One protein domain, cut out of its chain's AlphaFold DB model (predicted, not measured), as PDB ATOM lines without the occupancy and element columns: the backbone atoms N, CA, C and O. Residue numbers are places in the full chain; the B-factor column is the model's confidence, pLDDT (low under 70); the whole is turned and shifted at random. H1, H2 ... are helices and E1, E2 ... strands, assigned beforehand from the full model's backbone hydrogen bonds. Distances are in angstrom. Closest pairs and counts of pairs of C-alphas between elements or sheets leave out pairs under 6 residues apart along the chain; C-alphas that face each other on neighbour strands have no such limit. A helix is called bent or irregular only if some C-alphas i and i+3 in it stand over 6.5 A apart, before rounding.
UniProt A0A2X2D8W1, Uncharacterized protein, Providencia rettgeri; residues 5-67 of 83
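AT A GLANCE: This is residues 5 to 67 of the 83 residues of an uncharacterized protein of Providencia rettgeri (UniProt A0A2X2D8W1). A small two-stranded hairpin, E1 and E2, joins two helices that run side by side in opposite ways: the long H1, and the shorter H2, which folds back along the later part of H1. The first residues of H1, 5 to 14, stick out as a bare helical arm that makes much of the length, and the turn of the hairpin, residues 38 to 43, sticks out sideways from the long axis. The printed part has 63 residues, with two named helices and two named strands in the order H1, E1, E2, H2; the sheet, in the order E1 - E2, is antiparallel, and the class is mostly helix. The whole is loose, with a radius of gyration of the C-alphas of 14.8 A, and only just elongated, spanning 49 by 25 by 15 A.

IN THESE COORDINATES: The sheet is made of E1, residues 35 to 37, and E2, residues 44 to 46, three residues each. C-alpha 35 is at (-2.664, 23.239, -3.626). Before them comes H1, residues 5 to 30, the longest helix, 37.6 A from first to last C-alpha; it begins with C-alpha 5 at (-20.818, 19.969, -40.613). After them comes H2, residues 50 to 65, 22.6 A long, ending with C-alpha 65 at (-21.012, 30.837, -13.725). Neither helix is bent.

HOW THE PARTS SIT: E1 and E2 form a hairpin of antiparallel neighbours, with 157 degrees between their directions. The C-alphas of Phe 36 and Thr 45 face each other at 5.5 A. N 36 and O 45 are within hydrogen-bond range at 2.9 A, and so are N 45 and O 36 at 2.8 A. H1 and E2 are apart, and so are E1 and H2. H1 and H2 touch, with 12 pairs of C-alphas within 8 A; the closest C-alphas are those of Ile 22 and Arg 64, 5.6 A apart. H1 touches H2 with residues 21 to 29 alone, and H2 touches H1 with residues 57 to 64 alone. The two helices run opposite ways at a shallow tilt of 19 degrees. In H1 and H2, every O i to N i+4 pair is within hydrogen-bond range.

THE WHOLE: The two C-alphas farthest apart are those of Met 5 and Lys 49, at 49.8 A. Residues 5 to 14, which belong to H1, and residues 38 to 43 stand free; without them the body of 47 residues spans 35 by 18 by 16 A. The links from H1 to E1 and from E2 to H2 are tight, the link from E1 to E2 is short, and no link is long. The printed part has no cut. Its mean pLDDT is 91.9, and no printed residue is under 70.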
ATOM      1  N   MET A   5     -21.452  21.017 -41.404       81.38
ATOM      2  CA  MET A   5     -20.818  19.969 -40.613       81.38
ATOM      3  C   MET A   5     -19.715  20.561 -39.734       81.38
ATOM      4  O   MET A   5     -19.697  20.301 -38.533       81.38
ATOM      5  N   ASP A   6     -18.887  21.444 -40.290       88.94
ATOM      6  CA  ASP A   6     -17.876  22.201 -39.551       88.94
ATOM      7  C   ASP A   6     -18.505  23.024 -38.415       88.94
ATOM      8  O   ASP A   6     -17.984  23.066 -37.299       88.94
ATOM      9  N   LEU A   7     -19.657  23.657 -38.672       89.06
ATOM     10  CA  LEU A   7     -20.367  24.434 -37.654       89.06
ATOM     11  C   LEU A   7     -20.914  23.549 -36.523       89.06
ATOM     12  O   LEU A   7     -20.839  23.940 -35.358       89.06
ATOM     13  N   ALA A   8     -21.469  22.380 -36.850       89.31
ATOM     14  CA  ALA A   8     -21.975  21.439 -35.854       89.31
ATOM     15  C   ALA A   8     -20.842  20.891 -34.971       89.31
ATOM     16  O   ALA A   8     -20.974  20.870 -33.748       89.31
ATOM     17  N   LEU A   9     -19.706  20.533 -35.578       91.56
ATOM     18  CA  LEU A   9     -18.517  20.082 -34.855       91.56
ATOM     19  C   LEU A   9     -17.972  21.172 -33.925       91.56
ATOM     20  O   LEU A   9     -17.686  20.895 -32.764       91.56
ATOM     21  N   LEU A  10     -17.906  22.422 -34.396       92.19
ATOM     22  CA  LEU A  10     -17.471  23.548 -33.571       92.19
ATOM     23  C   LEU A  10     -18.410  23.792 -32.381       92.19
ATOM     24  O   LEU A  10     -17.947  24.052 -31.271       92.19
ATOM     25  N   LYS A  11     -19.731  23.708 -32.590       92.12
ATOM     26  CA  LYS A  11     -20.706  23.815 -31.495       92.12
ATOM     27  C   LYS A  11     -20.498  22.704 -30.468       92.12
ATOM     28  O   LYS A  11     -20.457  23.007 -29.279       92.12
ATOM     29  N   GLN A  12     -20.323  21.458 -30.911       92.75
ATOM     30  CA  GLN A  12     -20.078  20.333 -30.007       92.75
ATOM     31  C   GLN A  12     -18.798  20.532 -29.191       92.75
ATOM     32  O   GLN A  12     -18.820  20.376 -27.976       92.75
ATOM     33  N   GLU A  13     -17.711  20.967 -29.830       94.56
ATOM     34  CA  GLU A  13     -16.459  21.247 -29.128       94.56
ATOM     35  C   GLU A  13     -16.656  22.317 -28.036       94.56
ATOM     36  O   GLU A  13     -16.184  22.154 -26.912       94.56
ATOM     37  N   ILE A  14     -17.415  23.385 -28.313       94.38
ATOM     38  CA  ILE A  14     -17.743  24.415 -27.311       94.38
ATOM     39  C   ILE A  14     -18.545  23.827 -26.138       94.38
ATOM     40  O   ILE A  14     -18.264  24.171 -24.985       94.38
ATOM     41  N   VAL A  15     -19.515  22.945 -26.407       94.62
ATOM     42  CA  VAL A  15     -20.279  22.240 -25.361       94.62
ATOM     43  C   VAL A  15     -19.343  21.421 -24.475       94.62
ATOM     44  O   VAL A  15     -19.397  21.543 -23.249       94.62
ATOM     45  N   ASP A  16     -18.446  20.650 -25.083       94.81
ATOM     46  CA  ASP A  16     -17.506  19.786 -24.367       94.81
ATOM     47  C   ASP A  16     -16.551  20.612 -23.488       94.81
ATOM     48  O   ASP A  16     -16.342  20.293 -22.313       94.81
ATOM     49  N   TRP A  17     -16.031  21.732 -24.007       95.19
ATOM     50  CA  TRP A  17     -15.195  22.655 -23.232       95.19
ATOM     51  C   TRP A  17     -15.944  23.285 -22.053       95.19
ATOM     52  O   TRP A  17     -15.369  23.410 -20.967       95.19
ATOM     53  N   HIS A  18     -17.214  23.665 -22.231       95.25
ATOM     54  CA  HIS A  18     -18.048  24.167 -21.135       95.25
ATOM     55  C   HIS A  18     -18.253  23.099 -20.055       95.25
ATOM     56  O   HIS A  18     -18.064  23.387 -18.869       95.25
ATOM     57  N   GLY A  19     -18.574  21.865 -20.455       94.50
ATOM     58  CA  GLY A  19     -18.708  20.728 -19.544       94.50
ATOM     59  C   GLY A  19     -17.434  20.499 -18.730       94.50
ATOM     60  O   GLY A  19     -17.469  20.519 -17.495       94.50
ATOM     61  N   LEU A  20     -16.287  20.414 -19.408       95.94
ATOM     62  CA  LEU A  20     -14.983  20.231 -18.771       95.94
ATOM     63  C   LEU A  20     -14.644  21.372 -17.795       95.94
ATOM     64  O   LEU A  20     -14.135  21.131 -16.696       95.94
ATOM     65  N   ALA A  21     -14.949  22.621 -18.159       95.38
ATOM     66  CA  ALA A  21     -14.726  23.774 -17.289       95.38
ATOM     67  C   ALA A  21     -15.593  23.717 -16.017       95.38
ATOM     68  O   ALA A  21     -15.102  23.999 -14.915       95.38
ATOM     69  N   ILE A  22     -16.862  23.312 -16.141       96.31
ATOM     70  CA  ILE A  22     -17.780  23.142 -15.007       96.31
ATOM     71  C   ILE A  22     -17.304  22.022 -14.075       96.31
ATOM     72  O   ILE A  22     -17.291  22.207 -12.849       96.31
ATOM     73  N   GLU A  23     -16.888  20.880 -14.622       95.56
ATOM     74  CA  GLU A  23     -16.346  19.753 -13.855       95.56
ATOM     75  C   GLU A  23     -15.059  20.136 -13.115       95.56
ATOM     76  O   GLU A  23     -14.914  19.866 -11.915       95.56
ATOM     77  N   GLY A  24     -14.155  20.850 -13.793       93.69
ATOM     78  CA  GLY A  24     -12.935  21.391 -13.199       93.69
ATOM     79  C   GLY A  24     -13.236  22.338 -12.034       93.69
ATOM     80  O   GLY A  24     -12.693  22.172 -10.937       93.69
ATOM     81  N   CYS A  25     -14.165  23.279 -12.217       94.88
ATOM     82  CA  CYS A  25     -14.588  24.183 -11.146       94.88
ATOM     83  C   CYS A  25     -15.205  23.424  -9.962       94.88
ATOM     84  O   CYS A  25     -14.894  23.713  -8.805       94.88
ATOM     85  N   THR A  26     -16.044  22.424 -10.232       95.19
ATOM     86  CA  THR A  26     -16.670  21.588  -9.196       95.19
ATOM     87  C   THR A  26     -15.617  20.824  -8.389       95.19
ATOM     88  O   THR A  26     -15.669  20.799  -7.157       95.19
ATOM     89  N   SER A  27     -14.605  20.284  -9.065       93.25
ATOM     90  CA  SER A  27     -13.477  19.589  -8.438       93.25
ATOM     91  C   SER A  27     -12.669  20.515  -7.521       93.25
ATOM     92  O   SER A  27     -12.352  20.150  -6.388       93.25
ATOM     93  N   LEU A  28     -12.400  21.750  -7.959       92.31
ATOM     94  CA  LEU A  28     -11.700  22.757  -7.154       92.31
ATOM     95  C   LEU A  28     -12.497  23.187  -5.911       92.31
ATOM     96  O   LEU A  28     -11.907  23.401  -4.849       92.31
ATOM     97  N   LEU A  29     -13.826  23.295  -6.015       92.88
ATOM     98  CA  LEU A  29     -14.693  23.625  -4.877       92.88
ATOM     99  C   LEU A  29     -14.742  22.495  -3.842       92.88
ATOM    100  O   LEU A  29     -14.690  22.767  -2.638       92.88
ATOM    101  N   ASN A  30     -14.793  21.246  -4.310       92.50
ATOM    102  CA  ASN A  30     -14.851  20.051  -3.467       92.50
ATOM    103  C   ASN A  30     -13.490  19.647  -2.884       92.50
ATOM    104  O   ASN A  30     -13.437  18.856  -1.937       92.50
ATOM    105  N   SER A  31     -12.389  20.185  -3.416       87.44
ATOM    106  CA  SER A  31     -11.053  19.882  -2.914       87.44
ATOM    107  C   SER A  31     -10.904  20.272  -1.441       87.44
ATOM    108  O   SER A  31     -11.274  21.369  -1.015       87.44
ATOM    109  N   LYS A  32     -10.308  19.367  -0.661       83.00
ATOM    110  CA  LYS A  32      -9.865  19.628   0.719       83.00
ATOM    111  C   LYS A  32      -8.446  20.195   0.768       83.00
ATOM    112  O   LYS A  32      -8.038  20.749   1.787       83.00
ATOM    113  N   GLU A  33      -7.712  20.081  -0.336       83.00
ATOM    114  CA  GLU A  33      -6.344  20.555  -0.478       83.00
ATOM    115  C   GLU A  33      -6.285  21.658  -1.535       83.00
ATOM    116  O   GLU A  33      -6.364  21.418  -2.738       83.00
ATOM    117  N   TYR A  34      -6.127  22.900  -1.082       85.50
ATOM    118  CA  TYR A  34      -5.999  24.068  -1.956       85.50
ATOM    119  C   TYR A  34      -4.555  24.265  -2.411       85.50
ATOM    120  O   TYR A  34      -3.962  25.319  -2.178       85.50
ATOM    121  N   THR A  35      -3.988  23.218  -3.007       89.00
ATOM    122  CA  THR A  35      -2.664  23.239  -3.626       89.00
ATOM    123  C   THR A  35      -2.836  23.174  -5.135       89.00
ATOM    124  O   THR A  35      -3.471  22.254  -5.640       89.00
ATOM    125  N   PHE A  36      -2.283  24.141  -5.855       86.19
ATOM    126  CA  PHE A  36      -2.362  24.193  -7.311       86.19
ATOM    127  C   PHE A  36      -1.145  24.907  -7.889       86.19
ATOM    128  O   PHE A  36      -0.494  25.713  -7.220       86.19
ATOM    129  N   VAL A  37      -0.839  24.610  -9.147       87.88
ATOM    130  CA  VAL A  37       0.163  25.343  -9.922       87.88
ATOM    131  C   VAL A  37      -0.559  26.426 -10.704       87.88
ATOM    132  O   VAL A  37      -1.583  26.159 -11.332       87.88
ATOM    133  N   LEU A  38      -0.055  27.657 -10.642       82.75
ATOM    134  CA  LEU A  38      -0.621  28.746 -11.430       82.75
ATOM    135  C   LEU A  38      -0.353  28.491 -12.924       82.75
ATOM    136  O   LEU A  38       0.819  28.354 -13.294       82.75
ATOM    137  N   PRO A  39      -1.394  28.443 -13.779       81.94
ATOM    138  CA  PRO A  39      -1.227  28.197 -15.207       81.94
ATOM    139  C   PRO A  39      -0.234  29.169 -15.851       81.94
ATOM    140  O   PRO A  39      -0.217  30.355 -15.525       81.94
ATOM    141  N   GLY A  40       0.608  28.665 -16.756       87.69
ATOM    142  CA  GLY A  40       1.649  29.463 -17.418       87.69
ATOM    143  C   GLY A  40       2.851  29.812 -16.533       87.69
ATOM    144  O   GLY A  40       3.725  30.564 -16.957       87.69
ATOM    145  N   THR A  41       2.925  29.268 -15.315       90.38
ATOM    146  CA  THR A  41       4.048  29.468 -14.390       90.38
ATOM    147  C   THR A  41       4.500  28.138 -13.783       90.38
ATOM    148  O   THR A  41       3.760  27.159 -13.787       90.38
ATOM    149  N   ASN A  42       5.688  28.125 -13.174       89.69
ATOM    150  CA  ASN A  42       6.162  27.003 -12.352       89.69
ATOM    151  C   ASN A  42       5.887  27.218 -10.850       89.69
ATOM    152  O   ASN A  42       6.533  26.609  -9.998       89.69
ATOM    153  N   ILE A  43       4.969  28.129 -10.502       90.00
ATOM    154  CA  ILE A  43       4.700  28.497  -9.110       90.00
ATOM    155  C   ILE A  43       3.607  27.590  -8.550       90.00
ATOM    156  O   ILE A  43       2.427  27.726  -8.877       90.00
ATOM    157  N   ALA A  44       4.006  26.696  -7.647       88.75
ATOM    158  CA  ALA A  44       3.086  25.945  -6.806       88.75
ATOM    159  C   ALA A  44       2.627  26.812  -5.626       88.75
ATOM    160  O   ALA A  44       3.435  27.302  -4.836       88.75
ATOM    161  N   THR A  45       1.315  26.985  -5.491       87.88
ATOM    162  CA  THR A  45       0.690  27.757  -4.416       87.88
ATOM    163  C   THR A  45      -0.148  26.836  -3.546       87.88
ATOM    164  O   THR A  45      -0.899  26.007  -4.052       87.88
ATOM    165  N   ARG A  46      -0.050  27.005  -2.224       92.00
ATOM    166  CA  ARG A  46      -0.922  26.339  -1.251       92.00
ATOM    167  C   ARG A  46      -1.635  27.369  -0.390       92.00
ATOM    168  O   ARG A  46      -0.987  28.111   0.349       92.00
ATOM    169  N   LEU A  47      -2.963  27.377  -0.432       91.12
ATOM    170  CA  LEU A  47      -3.776  28.235   0.427       91.12
ATOM    171  C   LEU A  47      -3.931  27.581   1.804       91.12
ATOM    172  O   LEU A  47      -4.262  26.400   1.911       91.12
ATOM    173  N   LYS A  48      -3.668  28.349   2.865       89.44
ATOM    174  CA  LYS A  48      -3.754  27.867   4.259       89.44
ATOM    175  C   LYS A  48      -4.724  28.674   5.113       89.44
ATOM    176  O   LYS A  48      -5.276  28.142   6.069       89.44
ATOM    177  N   LYS A  49      -4.907  29.962   4.807       93.81
ATOM    178  CA  LYS A  49      -5.763  30.850   5.599       93.81
ATOM    179  C   LYS A  49      -7.210  30.760   5.124       93.81
ATOM    180  O   LYS A  49      -7.468  30.702   3.923       93.81
ATOM    181  N   SER A  50      -8.154  30.809   6.061       92.69
ATOM    182  CA  SER A  50      -9.591  30.708   5.776       92.69
ATOM    183  C   SER A  50     -10.084  31.784   4.804       92.69
ATOM    184  O   SER A  50     -10.834  31.475   3.887       92.69
ATOM    185  N   ASN A  51      -9.613  33.026   4.944       95.06
ATOM    186  CA  ASN A  51      -9.965  34.125   4.043       95.06
ATOM    187  C   ASN A  51      -9.455  33.909   2.606       95.06
ATOM    188  O   ASN A  51     -10.168  34.211   1.656       95.06
ATOM    189  N   GLN A  52      -8.253  33.348   2.440       93.12
ATOM    190  CA  GLN A  52      -7.706  32.998   1.125       93.12
ATOM    191  C   GLN A  52      -8.523  31.886   0.467       93.12
ATOM    192  O   GLN A  52      -8.836  31.969  -0.715       93.12
ATOM    193  N   ILE A  53      -8.896  30.865   1.243       93.50
ATOM    194  CA  ILE A  53      -9.730  29.757   0.767       93.50
ATOM    195  C   ILE A  53     -11.125  30.260   0.377       93.50
ATOM    196  O   ILE A  53     -11.641  29.877  -0.670       93.50
ATOM    197  N   ALA A  54     -11.723  31.142   1.180       94.00
ATOM    198  CA  ALA A  54     -13.017  31.745   0.873       94.00
ATOM    199  C   ALA A  54     -12.963  32.582  -0.414       94.00
ATOM    200  O   ALA A  54     -13.808  32.404  -1.289       94.00
ATOM    201  N   ALA A  55     -11.942  33.432  -0.563       94.12
ATOM    202  CA  ALA A  55     -11.736  34.223  -1.776       94.12
ATOM    203  C   ALA A  55     -11.521  33.335  -3.012       94.12
ATOM    204  O   ALA A  55     -12.116  33.584  -4.057       94.12
ATOM    205  N   PHE A  56     -10.734  32.263  -2.881       93.19
ATOM    206  CA  PHE A  56     -10.534  31.284  -3.948       93.19
ATOM    207  C   PHE A  56     -11.847  30.608  -4.356       93.19
ATOM    208  O   PHE A  56     -12.195  30.618  -5.532       93.19
ATOM    209  N   ARG A  57     -12.612  30.080  -3.392       94.81
ATOM    210  CA  ARG A  57     -13.914  29.445  -3.658       94.81
ATOM    211  C   ARG A  57     -14.890  30.403  -4.337       94.81
ATOM    212  O   ARG A  57     -15.562  29.999  -5.279       94.81
ATOM    213  N   LEU A  58     -14.943  31.662  -3.897       96.88
ATOM    214  CA  LEU A  58     -15.766  32.688  -4.538       96.88
ATOM    215  C   LEU A  58     -15.338  32.913  -5.995       96.88
ATOM    216  O   LEU A  58     -16.185  32.914  -6.881       96.88
ATOM    217  N   GLY A  59     -14.032  33.031  -6.251       95.44
ATOM    218  CA  GLY A  59     -13.498  33.148  -7.609       95.44
ATOM    219  C   GLY A  59     -13.857  31.950  -8.494       95.44
ATOM    220  O   GLY A  59     -14.283  32.139  -9.628       95.44
ATOM    221  N   VAL A  60     -13.761  30.725  -7.966       94.81
ATOM    222  CA  VAL A  60     -14.143  29.505  -8.700       94.81
ATOM    223  C   VAL A  60     -15.647  29.465  -8.988       94.81
ATOM    224  O   VAL A  60     -16.036  29.096 -10.092       94.81
ATOM    225  N   LEU A  61     -16.500  29.884  -8.047       96.62
ATOM    226  CA  LEU A  61     -17.945  30.001  -8.286       96.62
ATOM    227  C   LEU A  61     -18.251  31.004  -9.402       96.62
ATOM    228  O   LEU A  61     -19.008  30.691 -10.316       96.62
ATOM    229  N   MET A  62     -17.623  32.182  -9.359       96.69
ATOM    230  CA  MET A  62     -17.784  33.198 -10.400       96.69
ATOM    231  C   MET A  62     -17.294  32.710 -11.767       96.69
ATOM    232  O   MET A  62     -17.916  33.025 -12.777       96.69
ATOM    233  N   ALA A  63     -16.197  31.945 -11.808       94.69
ATOM    234  CA  ALA A  63     -15.685  31.350 -13.038       94.69
ATOM    235  C   ALA A  63     -16.643  30.288 -13.590       94.69
ATOM    236  O   ALA A  63     -16.976  30.340 -14.768       94.69
ATOM    237  N   ARG A  64     -17.148  29.383 -12.739       96.00
ATOM    238  CA  ARG A  64     -18.140  28.367 -13.124       96.00
ATOM    239  C   ARG A  64     -19.379  28.996 -13.757       96.00
ATOM    240  O   ARG A  64     -19.862  28.494 -14.764       96.00
ATOM    241  N   GLU A  65     -19.851  30.110 -13.203       94.69
ATOM    242  CA  GLU A  65     -21.012  30.837 -13.725       94.69
ATOM    243  C   GLU A  65     -20.789  31.386 -15.142       94.69
ATOM    244  O   GLU A  65     -21.738  31.587 -15.885       94.69
ATOM    245  N   LYS A  66     -19.542  31.602 -15.575       93.44
ATOM    246  CA  LYS A  66     -19.263  32.010 -16.963       93.44
ATOM    247  C   LYS A  66     -19.466  30.895 -17.981       93.44
ATOM    248  O   LYS A  66     -19.559  31.198 -19.165       93.44
ATOM    249  N   PHE A  67     -19.564  29.651 -17.527       93.12
ATOM    250  CA  PHE A  67     -19.801  28.485 -18.371       93.12
ATOM    251  C   PHE A  67     -21.223  27.925 -18.219       93.12
ATOM    252  O   PHE A  67     -21.537  26.926 -18.859       93.12
TER     253      PHE A  67